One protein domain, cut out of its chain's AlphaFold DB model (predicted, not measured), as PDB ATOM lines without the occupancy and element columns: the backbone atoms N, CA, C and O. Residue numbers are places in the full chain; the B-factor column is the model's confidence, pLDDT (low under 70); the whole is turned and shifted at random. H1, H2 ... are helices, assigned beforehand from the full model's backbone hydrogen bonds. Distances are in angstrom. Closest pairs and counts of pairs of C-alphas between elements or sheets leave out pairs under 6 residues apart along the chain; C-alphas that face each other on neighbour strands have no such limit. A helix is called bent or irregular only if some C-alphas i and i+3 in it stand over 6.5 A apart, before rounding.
ATOM      1  N   PHE A  14      40.394  11.247 -36.120       72.62
ATOM      2  CA  PHE A  14      38.961  11.445 -36.338       72.62
ATOM      3  C   PHE A  14      38.426  10.549 -37.461       72.62
ATOM      4  O   PHE A  14      37.416   9.870 -37.265       72.62
ATOM      5  N   GLU A  15      39.124  10.484 -38.597       78.88
ATOM      6  CA  GLU A  15      38.771   9.615 -39.727       78.88
ATOM      7  C   GLU A  15      38.727   8.143 -39.288       78.88
ATOM      8  O   GLU A  15      37.685   7.498 -39.415       78.88
ATOM      9  N   ARG A  16      39.763   7.654 -38.590       76.25
ATOM     10  CA  ARG A  16      39.795   6.304 -37.987       76.25
ATOM     11  C   ARG A  16      38.654   6.041 -36.991       76.25
ATOM     12  O   ARG A  16      38.282   4.889 -36.760       76.25
ATOM     13  N   ALA A  17      38.114   7.061 -36.317       72.44
ATOM     14  CA  ALA A  17      36.945   6.911 -35.439       72.44
ATOM     15  C   ALA A  17      35.630   6.829 -36.232       72.44
ATOM     16  O   ALA A  17      34.763   6.015 -35.903       72.44
ATOM     17  N   GLN A  18      35.504   7.611 -37.304       79.44
ATOM     18  CA  GLN A  18      34.366   7.560 -38.220       79.44
ATOM     19  C   GLN A  18      34.314   6.232 -38.997       79.44
ATOM     20  O   GLN A  18      33.251   5.615 -39.076       79.44
ATOM     21  N   GLU A  19      35.454   5.738 -39.484       82.56
ATOM     22  CA  GLU A  19      35.593   4.420 -40.120       82.56
ATOM     23  C   GLU A  19      35.105   3.289 -39.207       82.56
ATOM     24  O   GLU A  19      34.300   2.456 -39.620       82.56
ATOM     25  N   ARG A  20      35.527   3.282 -37.934       73.88
ATOM     26  CA  ARG A  20      35.114   2.254 -36.963       73.88
ATOM     27  C   ARG A  20      33.630   2.328 -36.607       73.88
ATOM     28  O   ARG A  20      33.011   1.278 -36.453       73.88
ATOM     29  N   LEU A  21      33.035   3.523 -36.536       78.38
ATOM     30  CA  LEU A  21      31.577   3.677 -36.414       78.38
ATOM     31  C   LEU A  21      30.839   3.039 -37.601       78.38
ATOM     32  O   LEU A  21      29.819   2.373 -37.408       78.38
ATOM     33  N   ILE A  22      31.360   3.214 -38.816       85.12
ATOM     34  CA  ILE A  22      30.761   2.663 -40.035       85.12
ATOM     35  C   ILE A  22      30.949   1.139 -40.104       85.12
ATOM     36  O   ILE A  22      29.977   0.423 -40.342       85.12
ATOM     37  N   LEU A  23      32.146   0.628 -39.805       81.62
ATOM     38  CA  LEU A  23      32.423  -0.808 -39.699       81.62
ATOM     39  C   LEU A  23      31.542  -1.487 -38.643       81.62
ATOM     40  O   LEU A  23      30.975  -2.546 -38.902       81.62
ATOM     41  N   HIS A  24      31.363  -0.865 -37.476       78.44
ATOM     42  CA  HIS A  24      30.473  -1.373 -36.436       78.44
ATOM     43  C   HIS A  24      29.012  -1.466 -36.915       78.44
ATOM     44  O   HIS A  24      28.335  -2.467 -36.670       78.44
ATOM     45  N   GLU A  25      28.513  -0.452 -37.627       84.44
ATOM     46  CA  GLU A  25      27.176  -0.497 -38.233       84.44
ATOM     47  C   GLU A  25      27.053  -1.593 -39.304       84.44
ATOM     48  O   GLU A  25      26.055  -2.313 -39.311       84.44
ATOM     49  N   LEU A  26      28.071  -1.796 -40.148       85.19
ATOM     50  CA  LEU A  26      28.101  -2.896 -41.125       85.19
ATOM     51  C   LEU A  26      28.078  -4.275 -40.439       85.19
ATOM     52  O   LEU A  26      27.275  -5.130 -40.812       85.19
ATOM     53  N   ILE A  27      28.867  -4.472 -39.375       80.12
ATOM     54  CA  ILE A  27      28.837  -5.699 -38.558       80.12
ATOM     55  C   ILE A  27      27.434  -5.918 -37.969       80.12
ATOM     56  O   ILE A  27      26.900  -7.026 -38.041       80.12
ATOM     57  N   ARG A  28      26.792  -4.867 -37.440       83.12
ATOM     58  CA  ARG A  28      25.429  -4.950 -36.891       83.12
ATOM     59  C   ARG A  28      24.395  -5.345 -37.953       83.12
ATOM     60  O   ARG A  28      23.512  -6.153 -37.662       83.12
ATOM     61  N   LEU A  29      24.504  -4.814 -39.174       87.19
ATOM     62  CA  LEU A  29      23.650  -5.206 -40.301       87.19
ATOM     63  C   LEU A  29      23.858  -6.685 -40.671       87.19
ATOM     64  O   LEU A  29      22.871  -7.409 -40.819       87.19
ATOM     65  N   GLY A  30      25.111  -7.147 -40.734       83.62
ATOM     66  CA  GLY A  30      25.466  -8.544 -41.011       83.62
ATOM     67  C   GLY A  30      24.934  -9.531 -39.965       83.62
ATOM     68  O   GLY A  30      24.315 -10.535 -40.321       83.62
ATOM     69  N   VAL A  31      25.074  -9.218 -38.671       79.69
ATOM     70  CA  VAL A  31      24.501 -10.026 -37.576       79.69
ATOM     71  C   VAL A  31      22.974 -10.100 -37.699       79.69
ATOM     72  O   VAL A  31      22.403 -11.191 -37.679       79.69
ATOM     73  N   ALA A  32      22.305  -8.966 -37.926       81.56
ATOM     74  CA  ALA A  32      20.851  -8.929 -38.089       81.56
ATOM     75  C   ALA A  32      20.362  -9.710 -39.332       81.56
ATOM     76  O   ALA A  32      19.281 -10.303 -39.296       81.56
ATOM     77  N   ARG A  33      21.141  -9.726 -40.425       89.56
ATOM     78  CA  ARG A  33      20.896 -10.548 -41.627       89.56
ATOM     79  C   ARG A  33      20.988 -12.042 -41.282       89.56
ATOM     80  O   ARG A  33      20.078 -12.809 -41.600       89.56
ATOM     81  N   GLN A  34      22.026 -12.451 -40.547       82.38
ATOM     82  CA  GLN A  34      22.219 -13.841 -40.116       82.38
ATOM     83  C   GLN A  34      21.122 -14.330 -39.147       82.38
ATOM     84  O   GLN A  34      20.682 -15.478 -39.244       82.38
ATOM     85  N   GLU A  35      20.628 -13.471 -38.252       82.88
ATOM     86  CA  GLU A  35      19.500 -13.771 -37.355       82.88
ATOM     87  C   GLU A  35      18.186 -14.018 -38.114       82.88
ATOM     88  O   GLU A  35      17.518 -15.031 -37.875       82.88
ATOM     89  N   ASP A  36      17.832 -13.142 -39.064       88.56
ATOM     90  CA  ASP A  36      16.652 -13.320 -39.926       88.56
ATOM     91  C   ASP A  36      16.759 -14.610 -40.758       88.56
ATOM     92  O   ASP A  36      15.766 -15.312 -40.954       88.56
ATOM     93  N   LEU A  37      17.958 -14.990 -41.200       83.62
ATOM     94  CA  LEU A  37      18.171 -16.242 -41.928       83.62
ATOM     95  C   LEU A  37      18.045 -17.481 -41.048       83.62
ATOM     96  O   LEU A  37      17.409 -18.447 -41.467       83.62
ATOM     97  N   GLN A  38      18.561 -17.463 -39.816       83.75
ATOM     98  CA  GLN A  38      18.288 -18.540 -38.861       83.75
ATOM     99  C   GLN A  38      16.786 -18.653 -38.559       83.75
ATOM    100  O   GLN A  38      16.272 -19.760 -38.387       83.75
ATOM    101  N   LEU A  39      16.069 -17.526 -38.495       85.31
ATOM    102  CA  LEU A  39      14.616 -17.502 -38.335       85.31
ATOM    103  C   LEU A  39      13.920 -18.146 -39.548       85.31
ATOM    104  O   LEU A  39      13.098 -19.045 -39.367       85.31
ATOM    105  N   LEU A  40      14.290 -17.761 -40.773       85.56
ATOM    106  CA  LEU A  40      13.758 -18.335 -42.013       85.56
ATOM    107  C   LEU A  40      14.073 -19.834 -42.151       85.56
ATOM    108  O   LEU A  40      13.184 -20.605 -42.508       85.56
ATOM    109  N   GLN A  41      15.284 -20.274 -41.797       85.94
ATOM    110  CA  GLN A  41      15.668 -21.691 -41.766       85.94
ATOM    111  C   GLN A  41      14.827 -22.487 -40.757       85.94
ATOM    112  O   GLN A  41      14.305 -23.547 -41.104       85.94
ATOM    113  N   LYS A  42      14.618 -21.966 -39.538       83.56
ATOM    114  CA  LYS A  42      13.742 -22.591 -38.523       83.56
ATOM    115  C   LYS A  42      12.290 -22.692 -39.012       83.56
ATOM    116  O   LYS A  42      11.638 -23.715 -38.800       83.56
ATOM    117  N   VAL A  43      11.776 -21.666 -39.696       83.62
ATOM    118  CA  VAL A  43      10.419 -21.660 -40.282       83.62
ATOM    119  C   VAL A  43      10.304 -22.634 -41.465       83.62
ATOM    120  O   VAL A  43       9.298 -23.329 -41.582       83.62
ATOM    121  N   GLY A  44      11.338 -22.743 -42.303       79.06
ATOM    122  CA  GLY A  44      11.403 -23.716 -43.397       79.06
ATOM    123  C   GLY A  44      11.478 -25.165 -42.906       79.06
ATOM    124  O   GLY A  44      10.707 -26.008 -43.360       79.06
ATOM    125  N   GLY A  45      12.349 -25.448 -41.931       79.50
ATOM    126  CA  GLY A  45      12.513 -26.782 -41.344       79.50
ATOM    127  C   GLY A  45      11.274 -27.268 -40.586       79.50
ATOM    128  O   GLY A  45      10.807 -28.381 -40.813       79.50
ATOM    129  N   SER A  46      10.654 -26.411 -39.767       73.44
ATOM    130  CA  SER A  46       9.447 -26.778 -38.997       73.44
ATOM    131  C   SER A  46       8.202 -27.057 -39.860       73.44
ATOM    132  O   SER A  46       7.266 -27.715 -39.394       73.44
ATOM    133  N   CYS A  47       8.193 -26.638 -41.132       64.75
ATOM    134  CA  CYS A  47       7.196 -27.081 -42.112       64.75
ATOM    135  C   CYS A  47       7.345 -28.563 -42.503       64.75
ATOM    136  O   CYS A  47       6.337 -29.196 -42.814       64.75
ATOM    137  N   LEU A  48       8.556 -29.133 -42.459       61.06
ATOM    138  CA  LEU A  48       8.805 -30.553 -42.750       61.06
ATOM    139  C   LEU A  48       8.441 -31.459 -41.561       61.06
ATOM    140  O   LEU A  48       7.946 -32.565 -41.754       61.06
ATOM    141  N   GLU A  49       8.615 -30.972 -40.330       70.56
ATOM    142  CA  GLU A  49       8.406 -31.744 -39.091       70.56
ATOM    143  C   GLU A  49       6.938 -31.777 -38.607       70.56
ATOM    144  O   GLU A  49       6.627 -32.256 -37.518       70.56
ATOM    145  N   GLY A  50       5.990 -31.269 -39.403       63.69
ATOM    146  CA  GLY A  50       4.557 -31.327 -39.077       63.69
ATOM    147  C   GLY A  50       4.122 -30.414 -37.920       63.69
ATOM    148  O   GLY A  50       3.004 -30.536 -37.414       63.69
ATOM    149  N   HIS A  51       4.975 -29.478 -37.500       59.44
ATOM    150  CA  HIS A  51       4.661 -28.396 -36.557       59.44
ATOM    151  C   HIS A  51       4.593 -27.039 -37.273       59.44
ATOM    152  O   HIS A  51       4.945 -25.996 -36.721       59.44
ATOM    153  N   ALA A  52       4.099 -27.067 -38.514       60.72
ATOM    154  CA  ALA A  52       4.045 -25.921 -39.403       60.72
ATOM    155  C   ALA A  52       3.300 -24.728 -38.782       60.72
ATOM    156  O   ALA A  52       2.125 -24.810 -38.400       60.72
ATOM    157  N   LEU A  53       3.973 -23.576 -38.777       76.25
ATOM    158  CA  LEU A  53       3.304 -22.282 -38.743       76.25
ATOM    159  C   LEU A  53       2.256 -22.239 -39.863       76.25
ATOM    160  O   LEU A  53       2.496 -22.714 -40.971       76.25
ATOM    161  N   SER A  54       1.088 -21.647 -39.591       84.94
ATOM    162  CA  SER A  54       0.086 -21.423 -40.642       84.94
ATOM    163  C   SER A  54       0.740 -20.722 -41.836       84.94
ATOM    164  O   SER A  54       1.484 -19.762 -41.637       84.94
ATOM    165  N   ALA A  55       0.427 -21.159 -43.060       80.19
ATOM    166  CA  ALA A  55       0.997 -20.599 -44.286       80.19
ATOM    167  C   ALA A  55       0.880 -19.062 -44.356       80.19
ATOM    168  O   ALA A  55       1.778 -18.401 -44.868       80.19
ATOM    169  N   ALA A  56      -0.174 -18.481 -43.767       78.75
ATOM    170  CA  ALA A  56      -0.334 -17.035 -43.635       78.75
ATOM    171  C   ALA A  56       0.730 -16.381 -42.725       78.75
ATOM    172  O   ALA A  56       1.257 -15.328 -43.068       78.75
ATOM    173  N   HIS A  57       1.081 -17.003 -41.594       81.00
ATOM    174  CA  HIS A  57       2.148 -16.519 -40.708       81.00
ATOM    175  C   HIS A  57       3.535 -16.705 -41.332       81.00
ATOM    176  O   HIS A  57       4.362 -15.804 -41.232       81.00
ATOM    177  N   ALA A  58       3.780 -17.829 -42.017       83.00
ATOM    178  CA  ALA A  58       5.029 -18.045 -42.746       83.00
ATOM    179  C   ALA A  58       5.209 -17.005 -43.870       83.00
ATOM    180  O   ALA A  58       6.256 -16.372 -43.959       83.00
ATOM    181  N   ALA A  59       4.166 -16.748 -44.668       81.56
ATOM    182  CA  ALA A  59       4.184 -15.713 -45.704       81.56
ATOM    183  C   ALA A  59       4.368 -14.294 -45.131       81.56
ATOM    184  O   ALA A  59       5.083 -13.487 -45.723       81.56
ATOM    185  N   HIS A  60       3.764 -13.990 -43.975       84.38
ATOM    186  CA  HIS A  60       3.960 -12.711 -43.285       84.38
ATOM    187  C   HIS A  60       5.408 -12.527 -42.818       84.38
ATOM    188  O   HIS A  60       5.989 -11.471 -43.039       84.38
ATOM    189  N   LEU A  61       6.001 -13.563 -42.219       86.06
ATOM    190  CA  LEU A  61       7.378 -13.539 -41.729       86.06
ATOM    191  C   LEU A  61       8.384 -13.406 -42.883       86.06
ATOM    192  O   LEU A  61       9.273 -12.570 -42.807       86.06
ATOM    193  N   ILE A  62       8.186 -14.136 -43.987       85.44
ATOM    194  CA  ILE A  62       8.989 -13.976 -45.213       85.44
ATOM    195  C   ILE A  62       8.904 -12.535 -45.739       85.44
ATOM    196  O   ILE A  62       9.927 -11.948 -46.090       85.44
ATOM    197  N   ARG A  63       7.705 -11.937 -45.757       86.69
ATOM    198  CA  ARG A  63       7.520 -10.543 -46.189       86.69
ATOM    199  C   ARG A  63       8.195  -9.542 -45.246       86.69
ATOM    200  O   ARG A  63       8.768  -8.573 -45.727       86.69
ATOM    201  N   GLU A  64       8.139  -9.760 -43.932       87.19
ATOM    202  CA  GLU A  64       8.870  -8.925 -42.970       87.19
ATOM    203  C   GLU A  64      10.384  -9.008 -43.177       87.19
ATOM    204  O   GLU A  64      11.027  -7.966 -43.229       87.19
ATOM    205  N   CYS A  65      10.949 -10.210 -43.328       88.50
ATOM    206  CA  CYS A  65      12.381 -10.373 -43.585       88.50
ATOM    207  C   CYS A  65      12.801  -9.704 -44.908       88.50
ATOM    208  O   CYS A  65      13.827  -9.038 -44.930       88.50
ATOM    209  N   SER A  66      11.981  -9.784 -45.968       83.69
ATOM    210  CA  SER A  66      12.224  -9.067 -47.237       83.69
ATOM    211  C   SER A  66      12.305  -7.549 -47.041       83.69
ATOM    212  O   SER A  66      13.261  -6.926 -47.484       83.69
ATOM    213  N   LEU A  67      11.343  -6.955 -46.322       85.56
ATOM    214  CA  LEU A  67      11.318  -5.508 -46.060       85.56
ATOM    215  C   LEU A  67      12.478  -5.048 -45.162       85.56
ATOM    216  O   LEU A  67      12.971  -3.932 -45.309       85.56
ATOM    217  N   ARG A  68      12.914  -5.892 -44.215       89.94
ATOM    218  CA  ARG A  68      14.122  -5.626 -43.419       89.94
ATOM    219  C   ARG A  68      15.366  -5.672 -44.296       89.94
ATOM    220  O   ARG A  68      16.233  -4.826 -44.124       89.94
ATOM    221  N   GLU A  69      15.443  -6.621 -45.223       91.69
ATOM    222  CA  GLU A  69      16.596  -6.772 -46.107       91.69
ATOM    223  C   GLU A  69      16.718  -5.624 -47.112       91.69
ATOM    224  O   GLU A  69      17.801  -5.070 -47.252       91.69
ATOM    225  N   GLU A  70      15.609  -5.176 -47.711       86.81
ATOM    226  CA  GLU A  70      15.565  -3.955 -48.533       86.81
ATOM    227  C   GLU A  70      16.155  -2.750 -47.770       86.81
ATOM    228  O   GLU A  70      17.064  -2.081 -48.263       86.81
ATOM    229  N   TRP A  71      15.726  -2.540 -46.518       93.69
ATOM    230  CA  TRP A  71      16.266  -1.482 -45.657       93.69
ATOM    231  C   TRP A  71      17.749  -1.680 -45.295       93.69
ATOM    232  O   TRP A  71      18.498  -0.700 -45.241       93.69
ATOM    233  N   ARG A  72      18.200  -2.924 -45.056       92.00
ATOM    234  CA  ARG A  72      19.623  -3.220 -44.812       92.00
ATOM    235  C   ARG A  72      20.464  -2.863 -46.029       92.00
ATOM    236  O   ARG A  72      21.449  -2.161 -45.853       92.00
ATOM    237  N   CYS A  73      20.057  -3.273 -47.230       89.81
ATOM    238  CA  CYS A  73      20.770  -2.986 -48.475       89.81
ATOM    239  C   CYS A  73      20.888  -1.477 -48.743       89.81
ATOM    240  O   CYS A  73      21.972  -0.997 -49.072       89.81
ATOM    241  N   GLU A  74      19.813  -0.702 -48.549       89.19
ATOM    242  CA  GLU A  74      19.868   0.767 -48.653       89.19
ATOM    243  C   GLU A  74      20.833   1.382 -47.626       89.19
ATOM    244  O   GLU A  74      21.623   2.276 -47.948       89.19
ATOM    245  N   ARG A  75      20.797   0.895 -46.377       92.25
ATOM    246  CA  ARG A  75      21.654   1.390 -45.294       92.25
ATOM    247  C   ARG A  75      23.122   1.014 -45.498       92.25
ATOM    248  O   ARG A  75      23.986   1.851 -45.256       92.25
ATOM    249  N   GLU A  76      23.390  -0.202 -45.950       92.81
ATOM    250  CA  GLU A  76      24.708  -0.734 -46.299       92.81
ATOM    251  C   GLU A  76      25.319   0.049 -47.464       92.81
ATOM    252  O   GLU A  76      26.430   0.559 -47.333       92.81
ATOM    253  N   ALA A  77      24.564   0.278 -48.544       89.25
ATOM    254  CA  ALA A  77      25.004   1.117 -49.658       89.25
ATOM    255  C   ALA A  77      25.322   2.558 -49.214       89.25
ATOM    256  O   ALA A  77      26.338   3.120 -49.621       89.25
ATOM    257  N   TYR A  78      24.499   3.158 -48.343       91.88
ATOM    258  CA  TYR A  78      24.789   4.473 -47.759       91.88
ATOM    259  C   TYR A  78      26.084   4.475 -46.931       91.88
ATOM    260  O   TYR A  78      26.896   5.389 -47.069       91.88
ATOM    261  N   LEU A  79      26.290   3.459 -46.087       89.31
ATOM    262  CA  LEU A  79      27.487   3.323 -45.254       89.31
ATOM    263  C   LEU A  79      28.750   3.154 -46.109       89.31
ATOM    264  O   LEU A  79      29.702   3.907 -45.919       89.31
ATOM    265  N   LEU A  80      28.730   2.254 -47.094       87.62
ATOM    266  CA  LEU A  80      29.846   2.029 -48.020       87.62
ATOM    267  C   LEU A  80      30.184   3.293 -48.826       87.62
ATOM    268  O   LEU A  80      31.350   3.674 -48.905       87.62
ATOM    269  N   ASN A  81      29.172   4.012 -49.328       88.31
ATOM    270  CA  ASN A  81      29.371   5.300 -50.001       88.31
ATOM    271  C   ASN A  81      29.940   6.386 -49.066       88.31
ATOM    272  O   ASN A  81      30.638   7.283 -49.534       88.31
ATOM    273  N   SER A  82      29.657   6.326 -47.758       85.81
ATOM    274  CA  SER A  82      30.095   7.345 -46.790       85.81
ATOM    275  C   SER A  82      31.558   7.233 -46.342       85.81
ATOM    276  O   SER A  82      32.084   8.205 -45.805       85.81
ATOM    277  N   VAL A  83      32.219   6.092 -46.575       83.06
ATOM    278  CA  VAL A  83      33.664   5.915 -46.299       83.06
ATOM    279  C   VAL A  83      34.528   6.419 -47.461       83.06
ATOM    280  O   VAL A  83      35.685   6.788 -47.279       83.06
ATOM    281  N   GLY A  84      33.958   6.476 -48.668       79.94
ATOM    282  CA  GLY A  84      34.695   6.781 -49.888       79.94
ATOM    283  C   GLY A  84      35.606   5.631 -50.330       79.94
ATOM    284  O   GLY A  84      35.965   4.736 -49.565       79.94
ATOM    285  N   SER A  85      35.997   5.651 -51.603       66.31
ATOM    286  CA  SER A  85      36.722   4.547 -52.251       66.31
ATOM    287  C   SER A  85      38.149   4.315 -51.730       66.31
ATOM    288  O   SER A  85      38.796   3.360 -52.149       66.31
ATOM    289  N   SER A  86      38.665   5.210 -50.884       55.75
ATOM    290  CA  SER A  86      40.095   5.318 -50.565       55.75
ATOM    291  C   SER A  86      40.478   4.816 -49.171       55.75
ATOM    292  O   SER A  86      41.624   4.426 -48.980       55.75
ATOM    293  N   ASP A  96      45.860  -6.095 -35.839       53.09
ATOM    294  CA  ASP A  96      44.444  -6.187 -35.456       53.09
ATOM    295  C   ASP A  96      43.483  -5.740 -36.579       53.09
ATOM    296  O   ASP A  96      42.350  -6.219 -36.621       53.09
ATOM    297  N   GLN A  97      43.934  -4.922 -37.542       60.75
ATOM    298  CA  GLN A  97      43.162  -4.587 -38.750       60.75
ATOM    299  C   GLN A  97      43.071  -5.780 -39.709       60.75
ATOM    300  O   GLN A  97      41.986  -6.046 -40.218       60.75
ATOM    301  N   MET A  98      44.139  -6.577 -39.870       62.00
ATOM    302  CA  MET A  98      44.067  -7.837 -40.636       62.00
ATOM    303  C   MET A  98      42.941  -8.757 -40.142       62.00
ATOM    304  O   MET A  98      42.194  -9.293 -40.949       62.00
ATOM    305  N   LYS A  99      42.737  -8.873 -38.822       64.50
ATOM    306  CA  LYS A  99      41.648  -9.694 -38.256       64.50
ATOM    307  C   LYS A  99      40.259  -9.142 -38.576       64.50
ATOM    308  O   LYS A  99      39.317  -9.923 -38.685       64.50
ATOM    309  N   LEU A 100      40.114  -7.822 -38.700       58.25
ATOM    310  CA  LEU A 100      38.861  -7.191 -39.125       58.25
ATOM    311  C   LEU A 100      38.620  -7.388 -40.627       58.25
ATOM    312  O   LEU A 100      37.488  -7.660 -41.014       58.25
ATOM    313  N   VAL A 101      39.670  -7.341 -41.454       65.25
ATOM    314  CA  VAL A 101      39.597  -7.688 -42.884       65.25
ATOM    315  C   VAL A 101      39.230  -9.165 -43.067       65.25
ATOM    316  O   VAL A 101      38.315  -9.466 -43.830       65.25
ATOM    317  N   ASP A 102      39.846 -10.083 -42.318       67.88
ATOM    318  CA  ASP A 102      39.498 -11.512 -42.329       67.88
ATOM    319  C   ASP A 102      38.034 -11.740 -41.907       67.88
ATOM    320  O   ASP A 102      37.303 -12.490 -42.556       67.88
ATOM    321  N   GLN A 103      37.566 -11.058 -40.851       68.75
ATOM    322  CA  GLN A 103      36.164 -11.110 -40.414       68.75
ATOM    323  C   GLN A 103      35.202 -10.549 -41.469       68.75
ATOM    324  O   GLN A 103      34.150 -11.142 -41.704       68.75
ATOM    325  N   PHE A 104      35.554  -9.442 -42.126       63.88
ATOM    326  CA  PHE A 104      34.745  -8.860 -43.196       63.88
ATOM    327  C   PHE A 104      34.677  -9.791 -44.414       63.88
ATOM    328  O   PHE A 104      33.594 -10.051 -44.932       63.88
ATOM    329  N   THR A 105      35.808 -10.382 -44.805       69.62
ATOM    330  CA  THR A 105      35.893 -11.353 -45.908       69.62
ATOM    331  C   THR A 105      35.061 -12.605 -45.605       69.62
ATOM    332  O   THR A 105      34.336 -13.093 -46.472       69.62
ATOM    333  N   ALA A 106      35.081 -13.091 -44.359       69.06
ATOM    334  CA  ALA A 106      34.227 -14.193 -43.915       69.06
ATOM    335  C   ALA A 106      32.728 -13.831 -43.941       69.06
ATOM    336  O   ALA A 106      31.911 -14.643 -44.376       69.06
ATOM    337  N   LEU A 107      32.349 -12.614 -43.531       66.31
ATOM    338  CA  LEU A 107      30.966 -12.126 -43.647       66.31
ATOM    339  C   LEU A 107      30.517 -12.006 -45.112       66.31
ATOM    340  O   LEU A 107      29.371 -12.331 -45.424       66.31
ATOM    341  N   GLN A 108      31.414 -11.600 -46.011       72.94
ATOM    342  CA  GLN A 108      31.141 -11.470 -47.442       72.94
ATOM    343  C   GLN A 108      30.928 -12.841 -48.110       72.94
ATOM    344  O   GLN A 108      29.950 -13.025 -48.832       72.94
ATOM    345  N   GLN A 109      31.757 -13.843 -47.785       72.81
ATOM    346  CA  GLN A 109      31.547 -15.239 -48.208       72.81
ATOM    347  C   GLN A 109      30.208 -15.795 -47.704       72.81
ATOM    348  O   GLN A 109      29.457 -16.412 -48.461       72.81
ATOM    349  N   ILE A 110      29.870 -15.524 -46.440       71.12
ATOM    350  CA  ILE A 110      28.574 -15.887 -45.858       71.12
ATOM    351  C   ILE A 110      27.418 -15.232 -46.639       71.12
ATOM    352  O   ILE A 110      26.389 -15.873 -46.843       71.12
ATOM    353  N   GLU A 111      27.557 -13.992 -47.117       73.31
ATOM    354  CA  GLU A 111      26.531 -13.333 -47.937       73.31
ATOM    355  C   GLU A 111      26.362 -13.989 -49.323       73.31
ATOM    356  O   GLU A 111      25.237 -14.193 -49.789       73.31
ATOM    357  N   GLU A 112      27.458 -14.383 -49.976       75.38
ATOM    358  CA  GLU A 112      27.414 -15.096 -51.261       75.38
ATOM    359  C   GLU A 112      26.713 -16.459 -51.135       75.38
ATOM    360  O   GLU A 112      25.835 -16.789 -51.944       75.38
ATOM    361  N   GLU A 113      27.004 -17.216 -50.070       74.88
ATOM    362  CA  GLU A 113      26.291 -18.458 -49.747       74.88
ATOM    363  C   GLU A 113      24.785 -18.224 -49.523       74.88
ATOM    364  O   GLU A 113      23.950 -19.024 -49.964       74.88
ATOM    365  N   GLN A 114      24.411 -17.114 -48.880       69.88
ATOM    366  CA  GLN A 114      23.012 -16.747 -48.638       69.88
ATOM    367  C   GLN A 114      22.268 -16.411 -49.931       69.88
ATOM    368  O   GLN A 114      21.160 -16.919 -50.142       69.88
ATOM    369  N   ARG A 115      22.874 -15.616 -50.824       73.44
ATOM    370  CA  ARG A 115      22.310 -15.320 -52.153       73.44
ATOM    371  C   ARG A 115      22.098 -16.616 -52.943       73.44
ATOM    372  O   ARG A 115      21.005 -16.839 -53.468       73.44
ATOM    373  N   ALA A 116      23.077 -17.525 -52.928       76.31
ATOM    374  CA  ALA A 116      22.970 -18.834 -53.576       76.31
ATOM    375  C   ALA A 116      21.861 -19.729 -52.975       76.31
ATOM    376  O   ALA A 116      21.188 -20.458 -53.708       76.31
ATOM    377  N   LEU A 117      21.634 -19.689 -51.655       74.31
ATOM    378  CA  LEU A 117      20.541 -20.424 -51.000       74.31
ATOM    379  C   LEU A 117      19.156 -19.843 -51.319       74.31
ATOM    380  O   LEU A 117      18.225 -20.607 -51.589       74.31
ATOM    381  N   LEU A 118      19.010 -18.515 -51.323       71.25
ATOM    382  CA  LEU A 118      17.758 -17.850 -51.700       71.25
ATOM    383  C   LEU A 118      17.396 -18.127 -53.163       71.25
ATOM    384  O   LEU A 118      16.236 -18.419 -53.459       71.25
ATOM    385  N   GLN A 119      18.387 -18.122 -54.059       79.25
ATOM    386  CA  GLN A 119      18.203 -18.476 -55.465       79.25
ATOM    387  C   GLN A 119      17.717 -19.928 -55.616       79.25
ATOM    388  O   GLN A 119      16.651 -20.152 -56.189       79.25
ATOM    389  N   LYS A 120      18.382 -20.897 -54.964       78.25
ATOM    390  CA  LYS A 120      17.952 -22.313 -54.934       78.25
ATOM    391  C   LYS A 120      16.516 -22.499 -54.422       78.25
ATOM    392  O   LYS A 120      15.772 -23.308 -54.975       78.25
ATOM    393  N   LEU A 121      16.107 -21.768 -53.381       73.19
ATOM    394  CA  LEU A 121      14.729 -21.813 -52.868       73.19
ATOM    395  C   LEU A 121      13.714 -21.244 -53.870       73.19
ATOM    396  O   LEU A 121      12.600 -21.764 -53.978       73.19
ATOM    397  N   ASN A 122      14.082 -20.203 -54.615       73.69
ATOM    398  CA  ASN A 122      13.225 -19.623 -55.645       73.69
ATOM    399  C   ASN A 122      13.072 -20.579 -56.844       73.69
ATOM    400  O   ASN A 122      11.955 -20.822 -57.305       73.69
ATOM    401  N   ASP A 123      14.159 -21.229 -57.264       76.00
ATOM    402  CA  ASP A 123      14.164 -22.236 -58.334       76.00
ATOM    403  C   ASP A 123      13.333 -23.482 -57.962       76.00
ATOM    404  O   ASP A 123      12.547 -23.992 -58.770       76.00
ATOM    405  N   GLN A 124      13.403 -23.937 -56.704       74.75
ATOM    406  CA  GLN A 124      12.518 -24.988 -56.173       74.75
ATOM    407  C   GLN A 124      11.033 -24.580 -56.197       74.75
ATOM    408  O   GLN A 124      10.147 -25.409 -56.423       74.75
TER     409      GLN A 124
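This is residues 14 to 86 and 96 to 124 of the 845 residues of an uncharacterized protein of Chlamydomonas eustigma (UniProt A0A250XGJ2). A long helical hairpin, H1 and H2 side by side and running opposite ways, is joined only loosely by a third long helix, H3, which passes H1 at a slant, near it at Gly 30 and Leu 107. The three helices run roughly along one long axis and make a rod with spans of 54 by 23 by 22 A, and residues 119 to 124 of H3 stick out free. The printed part has 102 residues with three named helices, in the order H1, H2, H3, and no named strand; the class is all helix. The whole is loose, with a radius of gyration of the C-alphas of 16.6 A.

The printed part begins with H1, residues 14 to 48, the longest helix with 35 residues and 52.1 A from first to last C-alpha. C-alpha 14 is at (38.961, 11.445, -36.338) and C-alpha 48 at (8.805, -30.553, -42.750). After a short link of 6 residues comes H2, residues 55 to 83, 42.1 A long, from C-alpha 55 at (0.997, -20.599, -44.286). Beyond the cut follows H3, residues 96 to 124, 42.4 A long, which ends with C-alpha 124 at (12.518, -24.988, -56.173).

H1 and H2 form a helical hairpin. They touch, with 13 pairs of C-alphas within 8 A; the closest C-alphas are those of Ile 22 and Leu 79, 6.2 A apart. Their lines stand at a shallow tilt of 17 degrees, and they run opposite ways. H1 and H3 are close but not clearly touching: their closest C-alphas, those of Gly 30 and Leu 107, are 7.1 A apart. These two run the same way, at a shallow tilt of 33 degrees, only just short of steep. H2 and H3 are apart. In H2 and H3 every O i to N i+4 pair is within hydrogen-bond range, and in H1 29 of 31 pairs are. No helix is bent or irregular.

The two C-alphas farthest apart, those of Phe 14 and Gly 50, are 55.0 A apart. Residues 87 to 95 are not printed, and C-alphas 86 and 96 are 19.5 A apart across this cut. The link from H2 to H3 is the link across the cut; the link from H1 to H2, printed whole, is short. The mean pLDDT of the printed part is 78.3. The model's confidence is under 70 at residues 47 to 48, 50 to 52, 85 to 86 and 96 to 107 and at residue 114.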